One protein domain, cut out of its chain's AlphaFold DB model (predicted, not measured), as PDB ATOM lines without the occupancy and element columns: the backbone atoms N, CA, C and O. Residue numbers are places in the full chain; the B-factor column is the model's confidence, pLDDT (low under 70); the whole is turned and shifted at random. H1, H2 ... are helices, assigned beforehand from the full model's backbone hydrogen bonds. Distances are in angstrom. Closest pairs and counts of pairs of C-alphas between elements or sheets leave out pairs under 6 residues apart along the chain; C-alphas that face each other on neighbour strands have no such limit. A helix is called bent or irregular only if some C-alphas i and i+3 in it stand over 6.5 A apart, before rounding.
ATOM      1  N   VAL A  84     183.206 202.187 187.559       80.06
ATOM      2  CA  VAL A  84     182.149 202.955 186.925       80.06
ATOM      3  C   VAL A  84     182.135 204.362 187.541       80.06
ATOM      4  O   VAL A  84     181.559 204.624 188.598       80.06
ATOM      5  N   THR A  85     182.827 205.297 186.894       91.94
ATOM      6  CA  THR A  85     182.815 206.723 187.235       91.94
ATOM      7  C   THR A  85     181.470 207.355 186.871       91.94
ATOM      8  O   THR A  85     180.749 206.857 186.003       91.94
ATOM      9  N   CYS A  86     181.116 208.494 187.475       88.12
ATOM     10  CA  CYS A  86     179.879 209.211 187.135       88.12
ATOM     11  C   CYS A  86     179.778 209.564 185.639       88.12
ATOM     12  O   CYS A  86     178.694 209.486 185.072       88.12
ATOM     13  N   LYS A  87     180.902 209.888 184.983       92.00
ATOM     14  CA  LYS A  87     180.944 210.138 183.532       92.00
ATOM     15  C   LYS A  87     180.657 208.865 182.733       92.00
ATOM     16  O   LYS A  87     179.827 208.895 181.832       92.00
ATOM     17  N   SER A  88     181.274 207.741 183.108       92.81
ATOM     18  CA  SER A  88     181.002 206.456 182.449       92.81
ATOM     19  C   SER A  88     179.548 206.004 182.617       92.81
ATOM     20  O   SER A  88     178.971 205.510 181.660       92.81
ATOM     21  N   ARG A  89     178.904 206.272 183.768       92.88
ATOM     22  CA  ARG A  89     177.468 205.985 183.963       92.88
ATOM     23  C   ARG A  89     176.587 206.742 182.990       92.88
ATOM     24  O   ARG A  89     175.715 206.139 182.383       92.88
ATOM     25  N   LYS A  90     176.822 208.048 182.838       94.69
ATOM     26  CA  LYS A  90     176.054 208.874 181.899       94.69
ATOM     27  C   LYS A  90     176.216 208.379 180.463       94.69
ATOM     28  O   LYS A  90     175.233 208.300 179.745       94.69
ATOM     29  N   LYS A  91     177.436 207.997 180.073       94.38
ATOM     30  CA  LYS A  91     177.711 207.429 178.748       94.38
ATOM     31  C   LYS A  91     176.956 206.117 178.518       94.38
ATOM     32  O   LYS A  91     176.285 205.990 177.507       94.38
ATOM     33  N   ILE A  92     177.007 205.194 179.482       94.69
ATOM     34  CA  ILE A  92     176.275 203.919 179.414       94.69
ATOM     35  C   ILE A  92     174.763 204.159 179.327       94.69
ATOM     36  O   ILE A  92     174.089 203.481 178.564       94.69
ATOM     37  N   LEU A  93     174.236 205.123 180.088       95.94
ATOM     38  CA  LEU A  93     172.814 205.459 180.065       95.94
ATOM     39  C   LEU A  93     172.381 205.964 178.686       95.94
ATOM     40  O   LEU A  93     171.403 205.456 178.158       95.94
ATOM     41  N   LEU A  94     173.127 206.904 178.095       97.00
ATOM     42  CA  LEU A  94     172.827 207.430 176.759       97.00
ATOM     43  C   LEU A  94     172.887 206.329 175.692       97.00
ATOM     44  O   LEU A  94     171.970 206.197 174.890       97.00
ATOM     45  N   GLU A  95     173.934 205.500 175.716       96.38
ATOM     46  CA  GLU A  95     174.068 204.376 174.783       96.38
ATOM     47  C   GLU A  95     172.912 203.378 174.927       96.38
ATOM     48  O   GLU A  95     172.393 202.873 173.933       96.38
ATOM     49  N   GLU A  96     172.485 203.094 176.158       95.31
ATOM     50  CA  GLU A  96     171.373 202.185 176.413       95.31
ATOM     51  C   GLU A  96     170.025 202.782 175.998       95.31
ATOM     52  O   GLU A  96     169.216 202.083 175.394       95.31
ATOM     53  N   GLU A  97     169.794 204.068 176.243       97.00
ATOM     54  CA  GLU A  97     168.583 204.772 175.812       97.00
ATOM     55  C   GLU A  97     168.458 204.782 174.279       97.00
ATOM     56  O   GLU A  97     167.395 204.493 173.717       97.00
ATOM     57  N   GLU A  98     169.565 205.013 173.572       96.25
ATOM     58  CA  GLU A  98     169.619 204.892 172.116       96.25
ATOM     59  C   GLU A  98     169.343 203.460 171.635       96.25
ATOM     60  O   GLU A  98     168.652 203.260 170.634       96.25
ATOM     61  N   ARG A  99     169.858 202.434 172.324       93.12
ATOM     62  CA  ARG A  99     169.554 201.033 171.982       93.12
ATOM     63  C   ARG A  99     168.083 200.701 172.210       93.12
ATOM     64  O   ARG A  99     167.452 200.101 171.342       93.12
ATOM     65  N   GLN A 100     167.529 201.107 173.348       93.50
ATOM     66  CA  GLN A 100     166.139 200.835 173.702       93.50
ATOM     67  C   GLN A 100     165.165 201.548 172.767       93.50
ATOM     68  O   GLN A 100     164.195 200.938 172.317       93.50
ATOM     69  N   SER A 101     165.437 202.807 172.418       94.44
ATOM     70  CA  SER A 101     164.621 203.545 171.450       94.44
ATOM     71  C   SER A 101     164.635 202.886 170.069       94.44
ATOM     72  O   SER A 101     163.576 202.744 169.462       94.44
ATOM     73  N   LYS A 102     165.788 202.386 169.601       93.00
ATOM     74  CA  LYS A 102     165.877 201.620 168.345       93.00
ATOM     75  C   LYS A 102     165.011 200.364 168.365       93.00
ATOM     76  O   LYS A 102     164.293 200.129 167.401       93.00
ATOM     77  N   VAL A 103     165.046 199.583 169.447       91.38
ATOM     78  CA  VAL A 103     164.221 198.367 169.579       91.38
ATOM     79  C   VAL A 103     162.734 198.719 169.638       91.38
ATOM     80  O   VAL A 103     161.930 198.116 168.937       91.38
ATOM     81  N   ARG A 104     162.359 199.737 170.421       91.31
ATOM     82  CA  ARG A 104     160.959 200.157 170.590       91.31
ATOM     83  C   ARG A 104     160.340 200.734 169.312       91.31
ATOM     84  O   ARG A 104     159.152 200.539 169.061       91.31
ATOM     85  N   ASN A 105     161.132 201.448 168.517       95.06
ATOM     86  CA  ASN A 105     160.683 202.064 167.266       95.06
ATOM     87  C   ASN A 105     160.741 201.100 166.070       95.06
ATOM     88  O   ASN A 105     160.367 201.480 164.964       95.06
ATOM     89  N   HIS A 106     161.224 199.873 166.263       94.94
ATOM     90  CA  HIS A 106     161.347 198.902 165.190       94.94
ATOM     91  C   HIS A 106     159.984 198.253 164.885       94.94
ATOM     92  O   HIS A 106     159.349 197.730 165.804       94.94
ATOM     93  N   PRO A 107     159.539 198.218 163.613       95.19
ATOM     94  CA  PRO A 107     158.206 197.726 163.253       95.19
ATOM     95  C   PRO A 107     157.987 196.264 163.663       95.19
ATOM     96  O   PRO A 107     156.953 195.943 164.238       95.19
ATOM     97  N   ASP A 108     158.986 195.396 163.470       94.00
ATOM     98  CA  ASP A 108     158.891 193.978 163.856       94.00
ATOM     99  C   ASP A 108     158.647 193.777 165.361       94.00
ATOM    100  O   ASP A 108     157.948 192.848 165.757       94.00
ATOM    101  N   PHE A 109     159.193 194.653 166.215       93.81
ATOM    102  CA  PHE A 109     158.998 194.570 167.666       93.81
ATOM    103  C   PHE A 109     157.634 195.115 168.110       93.81
ATOM    104  O   PHE A 109     157.177 194.777 169.201       93.81
ATOM    105  N   GLN A 110     156.984 195.943 167.286       94.12
ATOM    106  CA  GLN A 110     155.630 196.440 167.535       94.12
ATOM    107  C   GLN A 110     154.563 195.425 167.112       94.12
ATOM    108  O   GLN A 110     153.528 195.334 167.768       94.12
ATOM    109  N   SER A 111     154.808 194.671 166.036       95.12
ATOM    110  CA  SER A 111     153.861 193.688 165.504       95.12
ATOM    111  C   SER A 111     153.933 192.336 166.220       95.12
ATOM    112  O   SER A 111     152.909 191.846 166.689       95.12
ATOM    113  N   ASP A 112     155.125 191.739 166.342       96.25
ATOM    114  CA  ASP A 112     155.345 190.484 167.069       96.25
ATOM    115  C   ASP A 112     156.692 190.514 167.815       96.25
ATOM    116  O   ASP A 112     157.728 190.085 167.284       96.25
ATOM    117  N   PRO A 113     156.698 190.965 169.084       94.69
ATOM    118  CA  PRO A 113     157.928 191.073 169.857       94.69
ATOM    119  C   PRO A 113     158.604 189.712 170.068       94.69
ATOM    120  O   PRO A 113     159.829 189.640 170.133       94.69
ATOM    121  N   VAL A 114     157.842 188.614 170.144       95.19
ATOM    122  CA  VAL A 114     158.395 187.281 170.426       95.19
ATOM    123  C   VAL A 114     159.115 186.727 169.197       95.19
ATOM    124  O   VAL A 114     160.194 186.140 169.315       95.19
ATOM    125  N   SER A 115     158.552 186.902 168.000       94.75
ATOM    126  CA  SER A 115     159.240 186.548 166.751       94.75
ATOM    127  C   SER A 115     160.448 187.450 166.489       94.75
ATOM    128  O   SER A 115     161.526 186.936 166.184       94.75
ATOM    129  N   ALA A 116     160.321 188.764 166.705       95.25
ATOM    130  CA  ALA A 116     161.416 189.714 166.518       95.25
ATOM    131  C   ALA A 116     162.625 189.402 167.416       95.25
ATOM    132  O   ALA A 116     163.760 189.367 166.935       95.25
ATOM    133  N   ILE A 117     162.394 189.081 168.698       93.81
ATOM    134  CA  ILE A 117     163.455 188.646 169.619       93.81
ATOM    135  C   ILE A 117     164.125 187.371 169.104       93.81
ATOM    136  O   ILE A 117     165.352 187.304 169.061       93.81
ATOM    137  N   ARG A 118     163.352 186.366 168.673       94.69
ATOM    138  CA  ARG A 118     163.912 185.109 168.147       94.69
ATOM    139  C   ARG A 118     164.797 185.347 166.925       94.69
ATOM    140  O   ARG A 118     165.914 184.842 166.880       94.69
ATOM    141  N   GLN A 119     164.345 186.154 165.968       93.19
ATOM    142  CA  GLN A 119     165.141 186.500 164.788       93.19
ATOM    143  C   GLN A 119     166.389 187.311 165.147       93.19
ATOM    144  O   GLN A 119     167.463 187.067 164.599       93.19
ATOM    145  N   HIS A 120     166.266 188.259 166.077       91.62
ATOM    146  CA  HIS A 120     167.397 189.040 166.560       91.62
ATOM    147  C   HIS A 120     168.458 188.145 167.206       91.62
ATOM    148  O   HIS A 120     169.638 188.274 166.883       91.62
ATOM    149  N   LEU A 121     168.047 187.199 168.055       91.44
ATOM    150  CA  LEU A 121     168.950 186.229 168.670       91.44
ATOM    151  C   LEU A 121     169.636 185.356 167.614       91.44
ATOM    152  O   LEU A 121     170.850 185.215 167.656       91.44
ATOM    153  N   LEU A 122     168.901 184.850 166.621       91.44
ATOM    154  CA  LEU A 122     169.493 184.065 165.529       91.44
ATOM    155  C   LEU A 122     170.524 184.862 164.713       91.44
ATOM    156  O   LEU A 122     171.537 184.310 164.302       91.44
ATOM    157  N   ARG A 123     170.284 186.160 164.484       89.38
ATOM    158  CA  ARG A 123     171.195 187.036 163.725       89.38
ATOM    159  C   ARG A 123     172.425 187.477 164.518       89.38
ATOM    160  O   ARG A 123     173.462 187.738 163.920       89.38
ATOM    161  N   THR A 124     172.285 187.646 165.832       86.81
ATOM    162  CA  THR A 124     173.345 188.173 166.713       86.81
ATOM    163  C   THR A 124     174.150 187.089 167.409       86.81
ATOM    164  O   THR A 124     175.187 187.397 167.999       86.81
ATOM    165  N   GLN A 125     173.719 185.828 167.324       83.44
ATOM    166  CA  GLN A 125     174.558 184.721 167.745       83.44
ATOM    167  C   GLN A 125     175.838 184.708 166.899       83.44
ATOM    168  O   GLN A 125     175.763 184.795 165.670       83.44
ATOM    169  N   PRO A 126     177.021 184.636 167.534       74.69
ATOM    170  CA  PRO A 126     178.258 184.461 166.796       74.69
ATOM    171  C   PRO A 126     178.129 183.177 165.980       74.69
ATOM    172  O   PRO A 126     177.721 182.145 166.515       74.69
TER     173      PRO A 126
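Overview. This is residues 84 to 126 of the 160 residues of an uncharacterized protein of Lupinus angustifolius (UniProt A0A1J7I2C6). The model is an open L made of helices, with the long helix H1 as one arm, the shorter helix H3 as the other, and the small helix H2 at the corner between them. The two arms stay apart from each other, and three stretches stand free: residues 85 to 91, of which 86 to 91 belong to H1, residues 93 to 102, which belong to H1, and residues 120 to 126, of which 120 to 124 belong to H3. The printed part has 43 residues with three named helices, in the order H1, H2, H3 along the chain, and no named strand; the class is all helix. The whole is only just loose, close to extended, with a radius of gyration of the C-alphas of 13.5 A, and its outline of 37 by 25 by 11 A is only just flat.

Along the chain. The longest helix is H1, residues 86 to 104, 19 residues that run 26.7 A from C-alpha 86 at (179.879, 209.211, 187.135) to C-alpha 104 at (160.959, 200.157, 170.590). H2 is residues 107 to 111, from Pro 107 to Ser 111, and measures 6.3 A from first to last C-alpha. H3 is residues 113 to 124, 12 residues over 16.0 A, and ends with C-alpha 124 at (173.345, 188.173, 166.713). No helix is bent or irregular.

Arrangement. H1 touches no helix. It is close to H2 but not clearly touching it, with 2 pairs of C-alphas within 8 A; the closest C-alphas are those of Val 103 and Phe 109, 6.7 A apart. H1 and H2 have their centres 20.9 A apart. H2 and H3 touch only at the corner by their link, where the closest C-alphas, those of Phe 109 and Ala 116, are 5.5 A apart. H3 touches H2 with residues 115 to 117 alone, and the centres of H2 and H3 are 11.2 A apart. H1 and H3 are apart, with no C-alpha of the one within 8 A of the other. In the backbones of H1, H2 and H3 every O i to N i+4 pair is within hydrogen-bond range.

Size, cuts and confidence. The two C-alphas farthest apart are those of Thr 85 and Ser 111, at 38.5 A, while the first and last printed C-alphas, of Val 84 and Pro 126, are 27.6 A apart. The link from H1 to H2, with 2 residues between them, is tight, and so is the link from H2 to H3, with 1 residue; no link is long. The printed part runs from 84 to 126 in a full chain of 160 residues and has no cut. The mean pLDDT of the printed part is 92.7, and no printed residue is under 70.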